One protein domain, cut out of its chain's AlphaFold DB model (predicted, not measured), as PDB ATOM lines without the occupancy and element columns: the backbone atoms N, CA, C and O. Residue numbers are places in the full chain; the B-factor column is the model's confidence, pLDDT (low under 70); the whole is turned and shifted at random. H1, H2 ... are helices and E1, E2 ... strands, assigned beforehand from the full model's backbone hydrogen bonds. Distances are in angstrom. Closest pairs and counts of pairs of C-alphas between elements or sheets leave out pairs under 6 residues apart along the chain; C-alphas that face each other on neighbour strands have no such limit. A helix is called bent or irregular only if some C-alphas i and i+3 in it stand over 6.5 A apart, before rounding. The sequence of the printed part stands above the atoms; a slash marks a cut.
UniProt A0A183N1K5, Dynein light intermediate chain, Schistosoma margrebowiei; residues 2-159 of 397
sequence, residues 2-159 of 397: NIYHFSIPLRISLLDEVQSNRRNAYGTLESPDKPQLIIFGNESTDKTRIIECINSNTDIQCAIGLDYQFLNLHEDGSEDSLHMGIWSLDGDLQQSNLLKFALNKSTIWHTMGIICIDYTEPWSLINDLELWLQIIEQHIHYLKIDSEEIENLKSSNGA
ATOM      1  N   ASN A   2     131.287 215.325 153.940       41.84
ATOM      2  CA  ASN A   2     132.131 215.722 155.073       41.84
ATOM      3  C   ASN A   2     132.321 214.479 155.937       41.84
ATOM      4  O   ASN A   2     131.541 214.203 156.843       41.84
ATOM      5  N   ILE A   3     133.308 213.676 155.568       47.84
ATOM      6  CA  ILE A   3     133.794 212.589 156.403       47.84
ATOM      7  C   ILE A   3     135.255 212.945 156.683       47.84
ATOM      8  O   ILE A   3     135.964 213.358 155.769       47.84
ATOM      9  N   TYR A   4     135.661 212.798 157.945       47.66
ATOM     10  CA  TYR A   4     137.031 212.914 158.463       47.66
ATOM     11  C   TYR A   4     137.531 214.318 158.841       47.66
ATOM     12  O   TYR A   4     138.461 214.855 158.256       47.66
ATOM     13  N   HIS A   5     137.017 214.840 159.957       50.09
ATOM     14  CA  HIS A   5     137.846 215.637 160.868       50.09
ATOM     15  C   HIS A   5     137.744 215.038 162.276       50.09
ATOM     16  O   HIS A   5     137.209 215.634 163.206       50.09
ATOM     17  N   PHE A   6     138.184 213.782 162.415       55.12
ATOM     18  CA  PHE A   6     138.340 213.178 163.736       55.12
ATOM     19  C   PHE A   6     139.502 213.903 164.419       55.12
ATOM     20  O   PHE A   6     140.641 213.802 163.966       55.12
ATOM     21  N   SER A   7     139.198 214.708 165.438       66.31
ATOM     22  CA  SER A   7     140.184 215.519 166.153       66.31
ATOM     23  C   SER A   7     141.305 214.624 166.696       66.31
ATOM     24  O   SER A   7     141.025 213.607 167.328       66.31
ATOM     25  N   ILE A   8     142.567 214.978 166.428       64.88
ATOM     26  CA  ILE A   8     143.774 214.264 166.890       64.88
ATOM     27  C   ILE A   8     143.696 213.889 168.388       64.88
ATOM     28  O   ILE A   8     143.930 212.722 168.696       64.88
ATOM     29  N   PRO A   9     143.282 214.779 169.316       69.19
ATOM     30  CA  PRO A   9     143.113 214.413 170.727       69.19
ATOM     31  C   PRO A   9     142.037 213.347 170.988       69.19
ATOM     32  O   PRO A   9     142.196 212.533 171.888       69.19
ATOM     33  N   LEU A  10     140.978 213.293 170.177       72.00
ATOM     34  CA  LEU A  10     139.949 212.249 170.267       72.00
ATOM     35  C   LEU A  10     140.492 210.891 169.799       72.00
ATOM     36  O   LEU A  10     140.147 209.863 170.368       72.00
ATOM     37  N   ARG A  11     141.379 210.880 168.792       63.28
ATOM     38  CA  ARG A  11     142.087 209.659 168.375       63.28
ATOM     39  C   ARG A  11     143.081 209.178 169.426       63.28
ATOM     40  O   ARG A  11     143.125 207.984 169.667       63.28
ATOM     41  N   ILE A  12     143.841 210.084 170.040       69.25
ATOM     42  CA  ILE A  12     144.773 209.742 171.126       69.25
ATOM     43  C   ILE A  12     143.995 209.155 172.304       69.25
ATOM     44  O   ILE A  12     144.307 208.058 172.736       69.25
ATOM     45  N   SER A  13     142.902 209.801 172.723       72.56
ATOM     46  CA  SER A  13     142.054 209.295 173.809       72.56
ATOM     47  C   SER A  13     141.448 207.921 173.510       72.56
ATOM     48  O   SER A  13     141.385 207.089 174.405       72.56
ATOM     49  N   LEU A  14     141.003 207.668 172.273       72.81
ATOM     50  CA  LEU A  14     140.480 206.354 171.885       72.81
ATOM     51  C   LEU A  14     141.582 205.294 171.795       72.81
ATOM     52  O   LEU A  14     141.333 204.138 172.116       72.81
ATOM     53  N   LEU A  15     142.789 205.657 171.354       68.38
ATOM     54  CA  LEU A  15     143.935 204.748 171.346       68.38
ATOM     55  C   LEU A  15     144.364 204.404 172.773       68.38
ATOM     56  O   LEU A  15     144.551 203.227 173.058       68.38
ATOM     57  N   ASP A  16     144.423 205.390 173.666       68.31
ATOM     58  CA  ASP A  16     144.701 205.190 175.090       68.31
ATOM     59  C   ASP A  16     143.626 204.307 175.744       68.31
ATOM     60  O   ASP A  16     143.950 203.404 176.512       68.31
ATOM     61  N   GLU A  17     142.347 204.503 175.400       72.12
ATOM     62  CA  GLU A  17     141.233 203.677 175.882       72.12
ATOM     63  C   GLU A  17     141.312 202.236 175.357       72.12
ATOM     64  O   GLU A  17     141.160 201.286 176.123       72.12
ATOM     65  N   VAL A  18     141.597 202.043 174.066       63.31
ATOM     66  CA  VAL A  18     141.765 200.711 173.458       63.31
ATOM     67  C   VAL A  18     142.995 199.998 174.024       63.31
ATOM     68  O   VAL A  18     142.940 198.794 174.277       63.31
ATOM     69  N   GLN A  19     144.084 200.725 174.271       59.09
ATOM     70  CA  GLN A  19     145.275 200.202 174.937       59.09
ATOM     71  C   GLN A  19     144.978 199.815 176.387       59.09
ATOM     72  O   GLN A  19     145.308 198.704 176.790       59.09
ATOM     73  N   SER A  20     144.286 200.659 177.156       59.03
ATOM     74  CA  SER A  20     143.845 200.311 178.513       59.03
ATOM     75  C   SER A  20     142.879 199.130 178.531       59.03
ATOM     76  O   SER A  20     142.996 198.269 179.393       59.03
ATOM     77  N   ASN A  21     141.985 199.000 177.550       57.59
ATOM     78  CA  ASN A  21     141.113 197.830 177.432       57.59
ATOM     79  C   ASN A  21     141.889 196.550 177.088       57.59
ATOM     80  O   ASN A  21     141.550 195.485 177.601       57.59
ATOM     81  N   ARG A  22     142.961 196.638 176.288       54.78
ATOM     82  CA  ARG A  22     143.916 195.531 176.106       54.78
ATOM     83  C   ARG A  22     144.623 195.167 177.414       54.78
ATOM     84  O   ARG A  22     144.701 193.988 177.736       54.78
ATOM     85  N   ARG A  23     145.084 196.152 178.193       55.91
ATOM     86  CA  ARG A  23     145.705 195.928 179.516       55.91
ATOM     87  C   ARG A  23     144.734 195.244 180.485       55.91
ATOM     88  O   ARG A  23     145.084 194.238 181.094       55.91
ATOM     89  N   ASN A  24     143.489 195.716 180.538       50.56
ATOM     90  CA  ASN A  24     142.422 195.141 181.360       50.56
ATOM     91  C   ASN A  24     142.038 193.722 180.925       50.56
ATOM     92  O   ASN A  24     141.689 192.900 181.770       50.56
ATOM     93  N   ALA A  25     142.149 193.401 179.630       49.41
ATOM     94  CA  ALA A  25     141.982 192.032 179.160       49.41
ATOM     95  C   ALA A  25     143.029 191.105 179.801       49.41
ATOM     96  O   ALA A  25     142.654 190.059 180.314       49.41
ATOM     97  N   TYR A  26     144.299 191.517 179.890       50.53
ATOM     98  CA  TYR A  26     145.361 190.734 180.540       50.53
ATOM     99  C   TYR A  26     145.301 190.715 182.081       50.53
ATOM    100  O   TYR A  26     145.901 189.839 182.705       50.53
ATOM    101  N   GLY A  27     144.585 191.659 182.703       43.97
ATOM    102  CA  GLY A  27     144.406 191.753 184.159       43.97
ATOM    103  C   GLY A  27     143.343 190.811 184.741       43.97
ATOM    104  O   GLY A  27     143.324 190.572 185.947       43.97
ATOM    105  N   THR A  28     142.471 190.232 183.911       42.59
ATOM    106  CA  THR A  28     141.466 189.268 184.386       42.59
ATOM    107  C   THR A  28     142.053 187.860 184.490       42.59
ATOM    108  O   THR A  28     142.759 187.383 183.602       42.59
ATOM    109  N   LEU A  29     141.747 187.161 185.588       43.62
ATOM    110  CA  LEU A  29     142.242 185.808 185.886       43.62
ATOM    111  C   LEU A  29     141.961 184.798 184.745       43.62
ATOM    112  O   LEU A  29     142.681 183.805 184.624       43.62
ATOM    113  N   GLU A  30     140.998 185.104 183.867       42.91
ATOM    114  CA  GLU A  30     140.413 184.230 182.844       42.91
ATOM    115  C   GLU A  30     140.621 184.686 181.381       42.91
ATOM    116  O   GLU A  30     139.898 184.224 180.498       42.91
ATOM    117  N   SER A  31     141.586 185.560 181.061       47.44
ATOM    118  CA  SER A  31     141.887 185.811 179.641       47.44
ATOM    119  C   SER A  31     142.646 184.628 179.008       47.44
ATOM    120  O   SER A  31     143.624 184.147 179.590       47.44
ATOM    121  N   PRO A  32     142.218 184.132 177.826       49.47
ATOM    122  CA  PRO A  32     142.850 182.991 177.154       49.47
ATOM    123  C   PRO A  32     144.219 183.341 176.557       49.47
ATOM    124  O   PRO A  32     145.078 182.470 176.433       49.47
ATOM    125  N   ASP A  33     144.433 184.619 176.249       59.69
ATOM    126  CA  ASP A  33     145.674 185.153 175.711       59.69
ATOM    127  C   ASP A  33     146.320 186.013 176.797       59.69
ATOM    128  O   ASP A  33     145.839 187.106 177.093       59.69
ATOM    129  N   LYS A  34     147.366 185.507 177.453       69.94
ATOM    130  CA  LYS A  34     148.205 186.275 178.389       69.94
ATOM    131  C   LYS A  34     149.562 186.524 177.736       69.94
ATOM    132  O   LYS A  34     150.020 185.657 176.985       69.94
ATOM    133  N   PRO A  35     150.213 187.675 177.986       81.94
ATOM    134  CA  PRO A  35     151.558 187.885 177.492       81.94
ATOM    135  C   PRO A  35     152.476 186.827 178.093       81.94
ATOM    136  O   PRO A  35     152.328 186.427 179.252       81.94
ATOM    137  N   GLN A  36     153.429 186.377 177.294       87.94
ATOM    138  CA  GLN A  36     154.408 185.394 177.715       87.94
ATOM    139  C   GLN A  36     155.812 185.800 177.284       87.94
ATOM    140  O   GLN A  36     156.021 186.382 176.218       87.94
ATOM    141  N   LEU A  37     156.780 185.483 178.132       90.44
ATOM    142  CA  LEU A  37     158.199 185.674 177.888       90.44
ATOM    143  C   LEU A  37     158.839 184.305 177.702       90.44
ATOM    144  O   LEU A  37     158.593 183.405 178.497       90.44
ATOM    145  N   ILE A  38     159.669 184.146 176.682       90.81
ATOM    146  CA  ILE A  38     160.491 182.951 176.504       90.81
ATOM    147  C   ILE A  38     161.952 183.383 176.521       90.81
ATOM    148  O   ILE A  38     162.358 184.233 175.733       90.81
ATOM    149  N   ILE A  39     162.732 182.802 177.424       90.94
ATOM    150  CA  ILE A  39     164.166 183.029 177.561       90.94
ATOM    151  C   ILE A  39     164.894 181.826 176.968       90.94
ATOM    152  O   ILE A  39     164.709 180.688 177.399       90.94
ATOM    153  N   PHE A  40     165.725 182.102 175.975       90.00
ATOM    154  CA  PHE A  40     166.606 181.160 175.302       90.00
ATOM    155  C   PHE A  40     168.037 181.424 175.752       90.00
ATOM    156  O   PHE A  40     168.437 182.581 175.844       90.00
ATOM    157  N   GLY A  41     168.827 180.391 176.008       88.44
ATOM    158  CA  GLY A  41     170.240 180.570 176.326       88.44
ATOM    159  C   GLY A  41     170.885 179.292 176.831       88.44
ATOM    160  O   GLY A  41     170.207 178.391 177.325       88.44
ATOM    161  N   ASN A  42     172.207 179.206 176.721       86.38
ATOM    162  CA  ASN A  42     172.962 178.033 177.169       86.38
ATOM    163  C   ASN A  42     172.934 177.910 178.703       86.38
ATOM    164  O   ASN A  42     172.629 178.881 179.400       86.38
ATOM    165  N   GLU A  43     173.286 176.746 179.246       80.88
ATOM    166  CA  GLU A  43     173.321 176.501 180.699       80.88
ATOM    167  C   GLU A  43     174.216 177.514 181.444       80.88
ATOM    168  O   GLU A  43     173.920 177.908 182.567       80.88
ATOM    169  N   SER A  44     175.274 178.008 180.788       74.94
ATOM    170  CA  SER A  44     176.190 179.008 181.355       74.94
ATOM    171  C   SER A  44     175.643 180.435 181.373       74.94
ATOM    172  O   SER A  44     176.196 181.303 182.045       74.94
ATOM    173  N   THR A  45     174.566 180.702 180.633       79.00
ATOM    174  CA  THR A  45     173.891 181.997 180.689       79.00
ATOM    175  C   THR A  45     173.022 181.983 181.932       79.00
ATOM    176  O   THR A  45     172.165 181.114 182.055       79.00
ATOM    177  N   ASP A  46     173.272 182.895 182.872       81.62
ATOM    178  CA  ASP A  46     172.617 182.983 184.185       81.62
ATOM    179  C   ASP A  46     171.094 183.303 184.078       81.62
ATOM    180  O   ASP A  46     170.602 184.279 184.648       81.62
ATOM    181  N   LYS A  47     170.315 182.499 183.336       85.25
ATOM    182  CA  LYS A  47     168.888 182.683 183.019       85.25
ATOM    183  C   LYS A  47     168.063 182.810 184.292       85.25
ATOM    184  O   LYS A  47     167.304 183.763 184.429       85.25
ATOM    185  N   THR A  48     168.296 181.927 185.263       84.44
ATOM    186  CA  THR A  48     167.665 181.965 186.591       84.44
ATOM    187  C   THR A  48     167.820 183.330 187.249       84.44
ATOM    188  O   THR A  48     166.871 183.879 187.798       84.44
ATOM    189  N   ARG A  49     169.016 183.917 187.144       84.19
ATOM    190  CA  ARG A  49     169.337 185.200 187.761       84.19
ATOM    191  C   ARG A  49     168.699 186.371 187.011       84.19
ATOM    192  O   ARG A  49     168.307 187.349 187.642       84.19
ATOM    193  N   ILE A  50     168.553 186.276 185.687       86.50
ATOM    194  CA  ILE A  50     167.774 187.245 184.900       86.50
ATOM    195  C   ILE A  50     166.310 187.209 185.340       86.50
ATOM    196  O   ILE A  50     165.720 188.259 185.576       86.50
ATOM    197  N   ILE A  51     165.735 186.018 185.508       86.31
ATOM    198  CA  ILE A  51     164.348 185.873 185.958       86.31
ATOM    199  C   ILE A  51     164.183 186.421 187.380       86.31
ATOM    200  O   ILE A  51     163.232 187.151 187.643       86.31
ATOM    201  N   GLU A  52     165.137 186.159 188.273       85.06
ATOM    202  CA  GLU A  52     165.155 186.716 189.632       85.06
ATOM    203  C   GLU A  52     165.224 188.250 189.618       85.06
ATOM    204  O   GLU A  52     164.486 188.915 190.344       85.06
ATOM    205  N   CYS A  53     166.044 188.822 188.732       84.38
ATOM    206  CA  CYS A  53     166.134 190.266 188.526       84.38
ATOM    207  C   CYS A  53     164.805 190.875 188.053       84.38
ATOM    208  O   CYS A  53     164.484 192.004 188.416       84.38
ATOM    209  N   ILE A  54     164.030 190.145 187.248       82.62
ATOM    210  CA  ILE A  54     162.719 190.602 186.775       82.62
ATOM    211  C   ILE A  54     161.655 190.425 187.875       82.62
ATOM    212  O   ILE A  54     160.810 191.301 188.053       82.62
ATOM    213  N   ASN A  55     161.694 189.319 188.625       77.56
ATOM    214  CA  ASN A  55     160.679 188.952 189.618       77.56
ATOM    215  C   ASN A  55     160.870 189.628 190.985       77.56
ATOM    216  O   ASN A  55     159.936 189.666 191.777       77.56
ATOM    217  N   SER A  56     162.059 190.159 191.295       67.81
ATOM    218  CA  SER A  56     162.408 190.710 192.622       67.81
ATOM    219  C   SER A  56     162.167 189.748 193.810       67.81
ATOM    220  O   SER A  56     162.309 190.151 194.962       67.81
ATOM    221  N   ASN A  57     161.830 188.477 193.544       60.84
ATOM    222  CA  ASN A  57     161.534 187.413 194.503       60.84
ATOM    223  C   ASN A  57     162.605 186.317 194.401       60.84
ATOM    224  O   ASN A  57     162.992 185.936 193.298       60.84
ATOM    225  N   THR A  58     163.065 185.805 195.547       56.75
ATOM    226  CA  THR A  58     164.376 185.137 195.683       56.75
ATOM    227  C   THR A  58     164.388 183.609 195.586       56.75
ATOM    228  O   THR A  58     165.463 183.024 195.659       56.75
ATOM    229  N   ASP A  59     163.250 182.940 195.389       54.59
ATOM    230  CA  ASP A  59     163.200 181.469 195.370       54.59
ATOM    231  C   ASP A  59     162.792 180.944 193.991       54.59
ATOM    232  O   ASP A  59     161.655 180.529 193.760       54.59
ATOM    233  N   ILE A  60     163.735 180.986 193.048       60.00
ATOM    234  CA  ILE A  60     163.546 180.469 191.688       60.00
ATOM    235  C   ILE A  60     164.501 179.298 191.482       60.00
ATOM    236  O   ILE A  60     165.718 179.467 191.440       60.00
ATOM    237  N   GLN A  61     163.945 178.095 191.371       57.28
ATOM    238  CA  GLN A  61     164.690 176.906 190.968       57.28
ATOM    239  C   GLN A  61     164.378 176.629 189.504       57.28
ATOM    240  O   GLN A  61     163.296 176.136 189.202       57.28
ATOM    241  N   CYS A  62     165.317 176.928 188.605       59.34
ATOM    242  CA  CYS A  62     165.172 176.504 187.219       59.34
ATOM    243  C   CYS A  62     165.388 174.993 187.113       59.34
ATOM    244  O   CYS A  62     166.432 174.470 187.511       59.34
ATOM    245  N   ALA A  63     164.379 174.291 186.604       60.66
ATOM    246  CA  ALA A  63     164.469 172.875 186.282       60.66
ATOM    247  C   ALA A  63     165.174 172.657 184.931       60.66
ATOM    248  O   ALA A  63     165.221 173.540 184.077       60.66
ATOM    249  N   ILE A  64     165.705 171.451 184.727       68.38
ATOM    250  CA  ILE A  64     166.314 171.037 183.455       68.38
ATOM    251  C   ILE A  64     165.204 170.898 182.409       68.38
ATOM    252  O   ILE A  64     164.210 170.215 182.666       68.38
ATOM    253  N   GLY A  65     165.382 171.471 181.217       76.75
ATOM    254  CA  GLY A  65     164.393 171.357 180.150       76.75
ATOM    255  C   GLY A  65     163.727 172.679 179.803       76.75
ATOM    256  O   GLY A  65     164.363 173.677 179.470       76.75
ATOM    257  N   LEU A  66     162.400 172.628 179.870       84.81
ATOM    258  CA  LEU A  66     161.524 173.774 179.743       84.81
ATOM    259  C   LEU A  66     160.976 174.090 181.129       84.81
ATOM    260  O   LEU A  66     160.108 173.379 181.638       84.81
ATOM    261  N   ASP A  67     161.505 175.145 181.722       85.81
ATOM    262  CA  ASP A  67     161.035 175.661 182.995       85.81
ATOM    263  C   ASP A  67     159.906 176.667 182.761       85.81
ATOM    264  O   ASP A  67     159.948 177.440 181.800       85.81
ATOM    265  N   TYR A  68     158.892 176.640 183.622       87.25
ATOM    266  CA  TYR A  68     157.757 177.555 183.565       87.25
ATOM    267  C   TYR A  68     157.562 178.227 184.910       87.25
ATOM    268  O   TYR A  68     157.342 177.567 185.928       87.25
ATOM    269  N   GLN A  69     157.542 179.551 184.887       82.75
ATOM    270  CA  GLN A  69     157.285 180.367 186.052       82.75
ATOM    271  C   GLN A  69     156.214 181.407 185.758       82.75
ATOM    272  O   GLN A  69     156.060 181.883 184.637       82.75
ATOM    273  N   PHE A  70     155.470 181.779 186.790       82.56
ATOM    274  CA  PHE A  70     154.511 182.865 186.715       82.56
ATOM    275  C   PHE A  70     155.091 184.117 187.360       82.56
ATOM    276  O   PHE A  70     155.645 184.052 188.459       82.56
ATOM    277  N   LEU A  71     154.967 185.245 186.670       79.62
ATOM    278  CA  LEU A  71     155.491 186.528 187.098       79.62
ATOM    279  C   LEU A  71     154.365 187.553 187.190       79.62
ATOM    280  O   LEU A  71     153.547 187.678 186.278       79.62
ATOM    281  N   ASN A  72     154.407 188.340 188.262       78.75
ATOM    282  CA  ASN A  72     153.531 189.485 188.456       78.75
ATOM    283  C   ASN A  72     154.360 190.760 188.298       78.75
ATOM    284  O   ASN A  72     155.152 191.108 189.175       78.75
ATOM    285  N   LEU A  73     154.194 191.446 187.171       76.69
ATOM    286  CA  LEU A  73     154.822 192.736 186.919       76.69
ATOM    287  C   LEU A  73     153.886 193.855 187.352       76.69
ATOM    288  O   LEU A  73     152.786 193.997 186.826       76.69
ATOM    289  N   HIS A  74     154.356 194.675 188.281       74.88
ATOM    290  CA  HIS A  74     153.673 195.896 188.680       74.88
ATOM    291  C   HIS A  74     154.214 197.086 187.880       74.88
ATOM    292  O   HIS A  74     155.434 197.240 187.707       74.88
ATOM    293  N   GLU A  75     153.312 197.913 187.367       71.94
ATOM    294  CA  GLU A  75     153.663 199.201 186.782       71.94
ATOM    295  C   GLU A  75     153.778 200.258 187.888       71.94
ATOM    296  O   GLU A  75     153.053 200.248 188.878       71.94
ATOM    297  N   ASP A  76     154.732 201.174 187.735       67.94
ATOM    298  CA  ASP A  76     154.992 202.186 188.755       67.94
ATOM    299  C   ASP A  76     153.845 203.217 188.758       67.94
ATOM    300  O   ASP A  76     153.828 204.133 187.935       67.94
ATOM    301  N   GLY A  77     152.896 203.076 189.689       63.66
ATOM    302  CA  GLY A  77     151.802 204.033 189.905       63.66
ATOM    303  C   GLY A  77     150.400 203.562 189.504       63.66
ATOM    304  O   GLY A  77     149.462 204.349 189.635       63.66
ATOM    305  N   SER A  78     150.230 202.315 189.059       64.56
ATOM    306  CA  SER A  78     148.921 201.681 188.852       64.56
ATOM    307  C   SER A  78     148.753 200.504 189.813       64.56
ATOM    308  O   SER A  78     149.702 199.787 190.079       64.56
ATOM    309  N   GLU A  79     147.552 200.287 190.357       64.50
ATOM    310  CA  GLU A  79     147.267 199.136 191.243       64.50
ATOM    311  C   GLU A  79     147.184 197.805 190.467       64.50
ATOM    312  O   GLU A  79     147.116 196.726 191.058       64.50
ATOM    313  N   ASP A  80     147.210 197.867 189.134       65.69
ATOM    314  CA  ASP A  80     147.068 196.710 188.264       65.69
ATOM    315  C   ASP A  80     148.406 195.976 188.106       65.69
ATOM    316  O   ASP A  80     149.416 196.522 187.655       65.69
ATOM    317  N   SER A  81     148.418 194.693 188.463       68.69
ATOM    318  CA  SER A  81     149.546 193.800 188.204       68.69
ATOM    319  C   SER A  81     149.316 193.011 186.918       68.69
ATOM    320  O   SER A  81     148.318 192.294 186.786       68.69
ATOM    321  N   LEU A  82     150.270 193.078 185.993       74.00
ATOM    322  CA  LEU A  82     150.287 192.220 184.819       74.00
ATOM    323  C   LEU A  82     150.783 190.836 185.207       74.00
ATOM    324  O   LEU A  82     151.905 190.669 185.685       74.00
ATOM    325  N   HIS A  83     149.945 189.846 184.949       76.38
ATOM    326  CA  HIS A  83     150.264 188.453 185.185       76.38
ATOM    327  C   HIS A  83     150.761 187.829 183.879       76.38
ATOM    328  O   HIS A  83     150.020 187.785 182.893       76.38
ATOM    329  N   MET A  84     152.002 187.346 183.856       83.88
ATOM    330  CA  MET A  84     152.608 186.772 182.656       83.88
ATOM    331  C   MET A  84     153.334 185.457 182.936       83.88
ATOM    332  O   MET A  84     153.897 185.250 184.011       83.88
ATOM    333  N   GLY A  85     153.340 184.572 181.941       85.75
ATOM    334  CA  GLY A  85     154.130 183.343 181.980       85.75
ATOM    335  C   GLY A  85     155.553 183.590 181.482       85.75
ATOM    336  O   GLY A  85     155.736 184.199 180.429       85.75
ATOM    337  N   ILE A  86     156.551 183.101 182.208       88.69
ATOM    338  CA  ILE A  86     157.945 183.032 181.773       88.69
ATOM    339  C   ILE A  86     158.285 181.574 181.502       88.69
ATOM    340  O   ILE A  86     158.120 180.717 182.365       88.69
ATOM    341  N   TRP A  87     158.806 181.317 180.314       89.25
ATOM    342  CA  TRP A  87     159.385 180.046 179.925       89.25
ATOM    343  C   TRP A  87     160.896 180.210 179.820       89.25
ATOM    344  O   TRP A  87     161.365 181.151 179.185       89.25
ATOM    345  N   SER A  88     161.666 179.301 180.401       88.88
ATOM    346  CA  SER A  88     163.114 179.237 180.198       88.88
ATOM    347  C   SER A  88     163.450 177.918 179.528       88.88
ATOM    348  O   SER A  88     163.118 176.854 180.051       88.88
ATOM    349  N   LEU A  89     164.086 177.991 178.363       87.12
ATOM    350  CA  LEU A  89     164.572 176.826 177.637       87.12
ATOM    351  C   LEU A  89     166.084 176.727 177.809       87.12
ATOM    352  O   LEU A  89     166.804 177.700 177.564       87.12
ATOM    353  N   ASP A  90     166.557 175.556 178.225       79.31
ATOM    354  CA  ASP A  90     167.984 175.290 178.361       79.31
ATOM    355  C   ASP A  90     168.594 174.674 177.091       79.31
ATOM    356  O   ASP A  90     167.898 174.085 176.262       79.31
ATOM    357  N   GLY A  91     169.901 174.870 176.904       65.69
ATOM    358  CA  GLY A  91     170.619 174.779 175.620       65.69
ATOM    359  C   GLY A  91     170.748 173.419 174.936       65.69
ATOM    360  O   GLY A  91     171.523 173.295 173.989       65.69
ATOM    361  N   ASP A  92     170.000 172.402 175.352       68.88
ATOM    362  CA  ASP A  92     170.047 171.101 174.695       68.88
ATOM    363  C   ASP A  92     169.115 171.044 173.479       68.88
ATOM    364  O   ASP A  92     167.897 171.202 173.574       68.88
ATOM    365  N   LEU A  93     169.673 170.667 172.324       66.56
ATOM    366  CA  LEU A  93     168.938 170.436 171.071       66.56
ATOM    367  C   LEU A  93     167.740 169.482 171.236       66.56
ATOM    368  O   LEU A  93     166.738 169.609 170.534       66.56
ATOM    369  N   GLN A  94     167.819 168.537 172.176       68.88
ATOM    370  CA  GLN A  94     166.744 167.583 172.475       68.88
ATOM    371  C   GLN A  94     165.518 168.252 173.121       68.88
ATOM    372  O   GLN A  94     164.390 167.780 172.960       68.88
ATOM    373  N   GLN A  95     165.729 169.372 173.815       71.31
ATOM    374  CA  GLN A  95     164.695 170.139 174.507       71.31
ATOM    375  C   GLN A  95     163.935 171.077 173.557       71.31
ATOM    376  O   GLN A  95     162.855 171.544 173.908       71.31
ATOM    377  N   SER A  96     164.405 171.269 172.316       74.31
ATOM    378  CA  SER A  96     163.684 172.019 171.269       74.31
ATOM    379  C   SER A  96     162.257 171.504 171.036       74.31
ATOM    380  O   SER A  96     161.340 172.278 170.766       74.31
ATOM    381  N   ASN A  97     162.021 170.204 171.242       81.12
ATOM    382  CA  ASN A  97     160.692 169.597 171.165       81.12
ATOM    383  C   ASN A  97     159.723 170.101 172.242       81.12
ATOM    384  O   ASN A  97     158.510 169.981 172.064       81.12
ATOM    385  N   LEU A  98     160.227 170.624 173.362       85.56
ATOM    386  CA  LEU A  98     159.415 171.203 174.431       85.56
ATOM    387  C   LEU A  98     158.923 172.604 174.059       85.56
ATOM    388  O   LEU A  98     157.858 173.003 174.520       85.56
ATOM    389  N   LEU A  99     159.612 173.305 173.150       85.69
ATOM    390  CA  LEU A  99     159.225 174.643 172.696       85.69
ATOM    391  C   LEU A  99     157.799 174.680 172.125       85.69
ATOM    392  O   LEU A  99     157.147 175.709 172.208       85.69
ATOM    393  N   LYS A 100     157.260 173.556 171.631       84.69
ATOM    394  CA  LYS A 100     155.852 173.442 171.192       84.69
ATOM    395  C   LYS A 100     154.825 173.699 172.301       84.69
ATOM    396  O   LYS A 100     153.669 173.963 172.008       84.69
ATOM    397  N   PHE A 101     155.204 173.548 173.569       85.56
ATOM    398  CA  PHE A 101     154.308 173.833 174.687       85.56
ATOM    399  C   PHE A 101     154.286 175.326 175.012       85.56
ATOM    400  O   PHE A 101     153.226 175.853 175.335       85.56
ATOM    401  N   ALA A 102     155.427 176.002 174.864       86.00
ATOM    402  CA  ALA A 102     155.535 177.438 175.082       86.00
ATOM    403  C   ALA A 102     155.038 178.239 173.864       86.00
ATOM    404  O   ALA A 102     154.217 179.141 174.001       86.00
ATOM    405  N   LEU A 103     155.485 177.899 172.654       87.25
ATOM    406  CA  LEU A 103     155.176 178.622 171.423       87.25
ATOM    407  C   LEU A 103     154.179 177.841 170.558       87.25
ATOM    408  O   LEU A 103     154.465 176.742 170.084       87.25
ATOM    409  N   ASN A 104     153.011 178.436 170.328       86.75
ATOM    410  CA  ASN A 104     151.921 177.899 169.519       86.75
ATOM    411  C   ASN A 104     151.419 178.955 168.528       86.75
ATOM    412  O   ASN A 104     151.696 180.144 168.676       86.75
ATOM    413  N   LYS A 105     150.610 178.533 167.546       85.31
ATOM    414  CA  LYS A 105     150.003 179.440 166.553       85.31
ATOM    415  C   LYS A 105     149.230 180.607 167.179       85.31
ATOM    416  O   LYS A 105     149.277 181.710 166.658       85.31
ATOM    417  N   SER A 106     148.526 180.370 168.286       82.44
ATOM    418  CA  SER A 106     147.768 181.410 168.990       82.44
ATOM    419  C   SER A 106     148.646 182.290 169.884       82.44
ATOM    420  O   SER A 106     148.395 183.486 170.013       82.44
ATOM    421  N   THR A 107     149.690 181.723 170.495       83.69
ATOM    422  CA  THR A 107     150.514 182.434 171.483       83.69
ATOM    423  C   THR A 107     151.648 183.239 170.857       83.69
ATOM    424  O   THR A 107     152.152 184.152 171.504       83.69
ATOM    425  N   ILE A 108     152.028 182.976 169.600       84.62
ATOM    426  CA  ILE A 108     153.166 183.637 168.935       84.62
ATOM    427  C   ILE A 108     153.062 185.168 168.926       84.62
ATOM    428  O   ILE A 108     154.055 185.846 169.171       84.62
ATOM    429  N   TRP A 109     151.856 185.712 168.748       83.44
ATOM    430  CA  TRP A 109     151.589 187.155 168.762       83.44
ATOM    431  C   TRP A 109     151.708 187.788 170.154       83.44
ATOM    432  O   TRP A 109     151.956 188.984 170.274       83.44
ATOM    433  N   HIS A 110     151.552 186.982 171.203       83.81
ATOM    434  CA  HIS A 110     151.624 187.385 172.607       83.81
ATOM    435  C   HIS A 110     152.964 187.003 173.252       83.81
ATOM    436  O   HIS A 110     153.108 187.074 174.473       83.81
ATOM    437  N   THR A 111     153.939 186.572 172.445       87.81
ATOM    438  CA  THR A 111     155.228 186.073 172.919       87.81
ATOM    439  C   THR A 111     156.346 187.069 172.679       87.81
ATOM    440  O   THR A 111     156.589 187.496 171.553       87.81
ATOM    441  N   MET A 112     157.108 187.351 173.728       88.94
ATOM    442  CA  MET A 112     158.405 188.005 173.632       88.94
ATOM    443  C   MET A 112     159.514 186.971 173.822       88.94
ATOM    444  O   MET A 112     159.514 186.238 174.805       88.94
ATOM    445  N   GLY A 113     160.463 186.915 172.889       90.38
ATOM    446  CA  GLY A 113     161.667 186.095 173.016       90.38
ATOM    447  C   GLY A 113     162.854 186.924 173.506       90.38
ATOM    448  O   GLY A 113     163.112 187.998 172.965       90.38
ATOM    449  N   ILE A 114     163.593 186.421 174.491       91.94
ATOM    450  CA  ILE A 114     164.901 186.941 174.905       91.94
ATOM    451  C   ILE A 114     165.938 185.870 174.591       91.94
ATOM    452  O   ILE A 114     165.824 184.749 175.072       91.94
ATOM    453  N   ILE A 115     166.956 186.218 173.806       91.75
ATOM    454  CA  ILE A 115     168.109 185.348 173.568       91.75
ATOM    455  C   ILE A 115     169.251 185.839 174.459       91.75
ATOM    456  O   ILE A 115     169.763 186.944 174.284       91.75
ATOM    457  N   CYS A 116     169.624 185.022 175.432       91.38
ATOM    458  CA  CYS A 116     170.741 185.234 176.335       91.38
ATOM    459  C   CYS A 116     171.974 184.526 175.781       91.38
ATOM    460  O   CYS A 116     171.932 183.340 175.458       91.38
ATOM    461  N   ILE A 117     173.083 185.257 175.698       90.56
ATOM    462  CA  ILE A 117     174.359 184.732 175.217       90.56
ATOM    463  C   ILE A 117     175.438 185.088 176.229       90.56
ATOM    464  O   ILE A 117     175.438 186.182 176.797       90.56
ATOM    465  N   ASP A 118     176.341 184.145 176.466       87.62
ATOM    466  CA  ASP A 118     177.410 184.298 177.434       87.62
ATOM    467  C   ASP A 118     178.550 185.139 176.842       87.62
ATOM    468  O   ASP A 118     179.074 184.852 175.767       87.62
ATOM    469  N   TYR A 119     178.941 186.195 177.552       87.31
ATOM    470  CA  TYR A 119     180.056 187.056 177.156       87.31
ATOM    471  C   TYR A 119     181.401 186.594 177.745       87.31
ATOM    472  O   TYR A 119     182.441 187.178 177.443       87.31
ATOM    473  N   THR A 120     181.420 185.558 178.592       86.62
ATOM    474  CA  THR A 120     182.670 184.986 179.121       86.62
ATOM    475  C   THR A 120     183.487 184.285 178.036       86.62
ATOM    476  O   THR A 120     184.721 184.338 178.060       86.62
ATOM    477  N   GLU A 121     182.805 183.697 177.051       86.06
ATOM    478  CA  GLU A 121     183.380 183.050 175.875       86.06
ATOM    479  C   GLU A 121     183.004 183.820 174.595       86.06
ATOM    480  O   GLU A 121     182.246 183.330 173.760       86.06
ATOM    481  N   PRO A 122     183.545 185.030 174.362       86.75
ATOM    482  CA  PRO A 122     183.123 185.852 173.228       86.75
ATOM    483  C   PRO A 122     183.386 185.182 171.868       86.75
ATOM    484  O   PRO A 122     182.750 185.542 170.886       86.75
ATOM    485  N   TRP A 123     184.282 184.192 171.783       86.75
ATOM    486  CA  TRP A 123     184.505 183.406 170.561       86.75
ATOM    487  C   TRP A 123     183.323 182.500 170.184       86.75
ATOM    488  O   TRP A 123     183.200 182.154 169.013       86.75
ATOM    489  N   SER A 124     182.476 182.077 171.132       85.94
ATOM    490  CA  SER A 124     181.301 181.240 170.841       85.94
ATOM    491  C   SER A 124     180.047 182.060 170.555       85.94
ATOM    492  O   SER A 124     179.147 181.545 169.903       85.94
ATOM    493  N   LEU A 125     180.026 183.337 170.950       88.75
ATOM    494  CA  LEU A 125     178.859 184.225 170.916       88.75
ATOM    495  C   LEU A 125     178.069 184.179 169.602       88.75
ATOM    496  O   LEU A 125     176.845 184.091 169.629       88.75
ATOM    497  N   ILE A 126     178.755 184.232 168.455       89.19
ATOM    498  CA  ILE A 126     178.080 184.193 167.152       89.19
ATOM    499  C   ILE A 126     177.486 182.813 166.854       89.19
ATOM    500  O   ILE A 126     176.365 182.730 166.367       89.19
ATOM    501  N   ASN A 127     178.198 181.740 167.211       88.56
ATOM    502  CA  ASN A 127     177.737 180.368 167.006       88.56
ATOM    503  C   ASN A 127     176.522 180.077 167.899       88.56
ATOM    504  O   ASN A 127     175.566 179.454 167.449       88.56
ATOM    505  N   ASP A 128     176.545 180.562 169.144       89.19
ATOM    506  CA  ASP A 128     175.436 180.431 170.088       89.19
ATOM    507  C   ASP A 128     174.209 181.214 169.595       89.19
ATOM    508  O   ASP A 128     173.096 180.691 169.597       89.19
ATOM    509  N   LEU A 129     174.399 182.445 169.106       90.38
ATOM    510  CA  LEU A 129     173.318 183.236 168.515       90.38
ATOM    511  C   LEU A 129     172.697 182.538 167.299       90.38
ATOM    512  O   LEU A 129     171.474 182.421 167.220       90.38
ATOM    513  N   GLU A 130     173.525 182.078 166.358       89.94
ATOM    514  CA  GLU A 130     173.075 181.366 165.158       89.94
ATOM    515  C   GLU A 130     172.323 180.082 165.517       89.94
ATOM    516  O   GLU A 130     171.262 179.821 164.950       89.94
ATOM    517  N   LEU A 131     172.810 179.326 166.505       89.38
ATOM    518  CA  LEU A 131     172.149 178.128 167.016       89.38
ATOM    519  C   LEU A 131     170.735 178.439 167.523       89.38
ATOM    520  O   LEU A 131     169.773 177.794 167.104       89.38
ATOM    521  N   TRP A 132     170.587 179.436 168.399       89.69
ATOM    522  CA  TRP A 132     169.285 179.799 168.964       89.69
ATOM    523  C   TRP A 132     168.324 180.349 167.911       89.69
ATOM    524  O   TRP A 132     167.150 179.974 167.899       89.69
ATOM    525  N   LEU A 133     168.815 181.177 166.986       90.00
ATOM    526  CA  LEU A 133     168.021 181.657 165.856       90.00
ATOM    527  C   LEU A 133     167.551 180.503 164.968       90.00
ATOM    528  O   LEU A 133     166.380 180.469 164.597       90.00
ATOM    529  N   GLN A 134     168.421 179.533 164.684       89.19
ATOM    530  CA  GLN A 134     168.073 178.366 163.882       89.19
ATOM    531  C   GLN A 134     167.027 177.487 164.578       89.19
ATOM    532  O   GLN A 134     166.101 177.014 163.923       89.19
ATOM    533  N   ILE A 135     167.129 177.282 165.897       88.56
ATOM    534  CA  ILE A 135     166.124 176.540 166.679       88.56
ATOM    535  C   ILE A 135     164.760 177.235 166.590       88.56
ATOM    536  O   ILE A 135     163.747 176.578 166.336       88.56
ATOM    537  N   ILE A 136     164.729 178.559 166.761       88.31
ATOM    538  CA  ILE A 136     163.500 179.356 166.666       88.31
ATOM    539  C   ILE A 136     162.930 179.293 165.245       88.31
ATOM    540  O   ILE A 136     161.737 179.056 165.076       88.31
ATOM    541  N   GLU A 137     163.762 179.447 164.215       87.38
ATOM    542  CA  GLU A 137     163.337 179.387 162.814       87.38
ATOM    543  C   GLU A 137     162.767 178.011 162.446       87.38
ATOM    544  O   GLU A 137     161.688 177.920 161.855       87.38
ATOM    545  N   GLN A 138     163.443 176.930 162.845       88.06
ATOM    546  CA  GLN A 138     162.956 175.564 162.646       88.06
ATOM    547  C   GLN A 138     161.616 175.339 163.347       88.06
ATOM    548  O   GLN A 138     160.727 174.690 162.790       88.06
ATOM    549  N   HIS A 139     161.448 175.889 164.550       87.69
ATOM    550  CA  HIS A 139     160.200 175.782 165.294       87.69
ATOM    551  C   HIS A 139     159.066 176.581 164.643       87.69
ATOM    552  O   HIS A 139     157.979 176.040 164.444       87.69
ATOM    553  N   ILE A 140     159.325 177.809 164.188       87.12
ATOM    554  CA  ILE A 140     158.357 178.613 163.424       87.12
ATOM    555  C   ILE A 140     157.944 177.881 162.141       87.12
ATOM    556  O   ILE A 140     156.757 177.819 161.814       87.12
ATOM    557  N   HIS A 141     158.894 177.257 161.441       86.44
ATOM    558  CA  HIS A 141     158.598 176.442 160.264       86.44
ATOM    559  C   HIS A 141     157.748 175.208 160.620       86.44
ATOM    560  O   HIS A 141     156.807 174.866 159.898       86.44
ATOM    561  N   TYR A 142     158.017 174.557 161.758       86.94
ATOM    562  CA  TYR A 142     157.204 173.451 162.273       86.94
ATOM    563  C   TYR A 142     155.768 173.881 162.600       86.94
ATOM    564  O   TYR A 142     154.830 173.115 162.358       86.94
ATOM    565  N   LEU A 143     155.576 175.113 163.082       83.69
ATOM    566  CA  LEU A 143     154.254 175.652 163.378       83.69
ATOM    567  C   LEU A 143     153.384 175.815 162.125       83.69
ATOM    568  O   LEU A 143     152.178 175.907 162.296       83.69
ATOM    569  N   LYS A 144     153.909 175.766 160.887       83.56
ATOM    570  CA  LYS A 144     153.123 175.909 159.635       83.56
ATOM    571  C   LYS A 144     152.180 177.118 159.686       83.56
ATOM    572  O   LYS A 144     150.958 176.971 159.555       83.56
ATOM    573  N   ILE A 145     152.755 178.269 160.002       82.50
ATOM    574  CA  ILE A 145     152.091 179.572 159.984       82.50
ATOM    575  C   ILE A 145     152.064 180.074 158.535       82.50
ATOM    576  O   ILE A 145     152.945 179.718 157.748       82.50
ATOM    577  N   ASP A 146     151.049 180.854 158.174       85.00
ATOM    578  CA  ASP A 146     150.940 181.409 156.828       85.00
ATOM    579  C   ASP A 146     152.068 182.416 156.564       85.00
ATOM    580  O   ASP A 146     152.481 183.169 157.447       85.00
ATOM    581  N   SER A 147     152.582 182.438 155.331       82.62
ATOM    582  CA  SER A 147     153.727 183.285 154.969       82.62
ATOM    583  C   SER A 147     153.480 184.773 155.242       82.62
ATOM    584  O   SER A 147     154.396 185.468 155.666       82.62
ATOM    585  N   GLU A 148     152.243 185.242 155.057       84.00
ATOM    586  CA  GLU A 148     151.846 186.630 155.327       84.00
ATOM    587  C   GLU A 148     151.956 186.977 156.821       84.00
ATOM    588  O   GLU A 148     152.473 188.031 157.189       84.00
ATOM    589  N   GLU A 149     151.550 186.063 157.705       82.69
ATOM    590  CA  GLU A 149     151.688 186.243 159.153       82.69
ATOM    591  C   GLU A 149     153.163 186.263 159.577       82.69
ATOM    592  O   GLU A 149     153.554 187.078 160.410       82.69
ATOM    593  N   ILE A 150     154.006 185.426 158.964       81.94
ATOM    594  CA  ILE A 150     155.454 185.409 159.224       81.94
ATOM    595  C   ILE A 150     156.114 186.716 158.771       81.94
ATOM    596  O   ILE A 150     156.975 187.244 159.477       81.94
ATOM    597  N   GLU A 151     155.742 187.249 157.608       82.06
ATOM    598  CA  GLU A 151     156.257 188.535 157.126       82.06
ATOM    599  C   GLU A 151     155.833 189.686 158.041       82.06
ATOM    600  O   GLU A 151     156.672 190.505 158.428       82.06
ATOM    601  N   ASN A 152     154.575 189.691 158.483       82.12
ATOM    602  CA  ASN A 152     154.074 190.660 159.453       82.12
ATOM    603  C   ASN A 152     154.812 190.561 160.795       82.12
ATOM    604  O   ASN A 152     155.195 191.587 161.360       82.12
ATOM    605  N   LEU A 153     155.081 189.348 161.289       78.38
ATOM    606  CA  LEU A 153     155.892 189.131 162.492       78.38
ATOM    607  C   LEU A 153     157.315 189.670 162.308       78.38
ATOM    608  O   LEU A 153     157.808 190.395 163.160       78.38
ATOM    609  N   LYS A 154     157.974 189.391 161.179       77.31
ATOM    610  CA  LYS A 154     159.331 189.898 160.908       77.31
ATOM    611  C   LYS A 154     159.378 191.421 160.815       77.31
ATOM    612  O   LYS A 154     160.309 192.028 161.332       77.31
ATOM    613  N   SER A 155     158.391 192.034 160.165       73.19
ATOM    614  CA  SER A 155     158.352 193.486 159.988       73.19
ATOM    615  C   SER A 155     157.975 194.232 161.268       73.19
ATOM    616  O   SER A 155     158.401 195.371 161.450       73.19
ATOM    617  N   SER A 156     157.158 193.632 162.136       70.44
ATOM    618  CA  SER A 156     156.731 194.246 163.401       70.44
ATOM    619  C   SER A 156     157.713 193.996 164.549       70.44
ATOM    620  O   SER A 156     157.838 194.825 165.459       70.44
ATOM    621  N   ASN A 157     158.461 192.893 164.502       68.94
ATOM    622  CA  ASN A 157     159.400 192.522 165.549       68.94
ATOM    623  C   ASN A 157     160.734 193.254 165.371       68.94
ATOM    624  O   ASN A 157     161.669 192.765 164.745       68.94
ATOM    625  N   GLY A 158     160.843 194.427 165.992       78.75
ATOM    626  CA  GLY A 158     162.135 195.065 166.233       78.75
ATOM    627  C   GLY A 158     162.876 194.387 167.389       78.75
ATOM    628  O   GLY A 158     162.336 194.271 168.493       78.75
ATOM    629  N   ALA A 159     164.113 193.957 167.149       86.56
ATOM    630  CA  ALA A 159     164.991 193.431 168.189       86.56
ATOM    631  C   ALA A 159     165.705 194.574 168.926       86.56
ATOM    632  O   ALA A 159     166.029 195.603 168.336       86.56
TER     633      ALA A 159
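Overview. This is residues 2 to 159 of the 397 residues of the protein "Dynein light intermediate chain" of Schistosoma margrebowiei (UniProt A0A183N1K5). A strongly twisted sheet of four strands with helices over both faces makes the body, and residues 2 to 22, most of them in the long helix H1, stick out from it as an arm. H3 and H4 cover one face and H2 the other, three layers in all, while H5 follows H4 off the sheet. The printed part has 158 residues, with five named helices and four named strands in the order H1 E1 H2 E2 E3 H3 E4 H4 H5. The sheet runs E2 E3 E1 E4 and is mixed, and the class is mixed, helices and strands. The whole is loose, with a radius of gyration of the C-alphas of 18.6 A, and elongated, spanning 62 by 40 by 31 A; the arm adds to its length.

Arrangement. Begin at the sheet, where E2, residues 66 to 74, and E3, residues 81 to 90, form an antiparallel hairpin, with N 69 and O 86 2.8 A apart, within hydrogen-bond range. Next comes E1, residues 36 to 41, parallel to E3, with N 39 and O 87 at 2.8 A. E4, residues 111 to 116, is the edge strand parallel to E1, with N 114 and O 38 at 2.8 A. H3, residues 93 to 102, lies over E3 at a height over the sheet of 8.0 A; its closest C-alphas to E3 are those of Ala 102 and Trp 87, 6.7 A. E3, H3 and E4 make a split strand-helix-strand unit, two strands running the same way with E1 between them, and its crossover is right-handed. H2, residues 47 to 55, is on the opposite face from H3, at a height of 7.4 A, and lies only just over E3, on which 3 of its C-alphas fall. H4, residues 125 to 142, is on the sheet too, and with its residues 135 to 139 alone it touches H3 at a steep tilt of 52 degrees, Ser 96 and Ile 135 having the closest C-alphas, 6.9 A. H5, residues 147 to 156, is apart from H4 and not on the sheet. H1, residues 8 to 27, only grazes the sheet with its residues 23 to 27; the C-alphas of Gly 27 and Leu 82 come closest, 5.9 A. Every O i to N i+4 pair is within hydrogen-bond range in H1, H2, H4 and H5; in H3 0 of 6 are, against 5 of 7 O i to N i+3 pairs.

Along the chain. Find C-alpha 81 at (149.546, 193.800, 188.204); from there E3 runs 27.9 A to C-alpha 90, beside E2 of 25.1 A. H1 begins at C-alpha 8, (143.774, 214.264, 166.890), and measures 28.4 A, and H4 measures 25.7 A. H3 is only just irregular: C-alphas 94 and 97 are 6.51 A apart. H5 ends at C-alpha 156, (156.731, 194.246, 163.401).

Size, cuts and confidence. The two C-alphas farthest apart, those of Asn 2 and Glu 121, are 64.2 A apart; the body without residues 2 to 22 spans 45 by 40 by 25 A. The printed part has no cut, and no link is long. Its mean pLDDT is 76.3; 49 residues are under 70, among them 18 to 34 and 56 to 64.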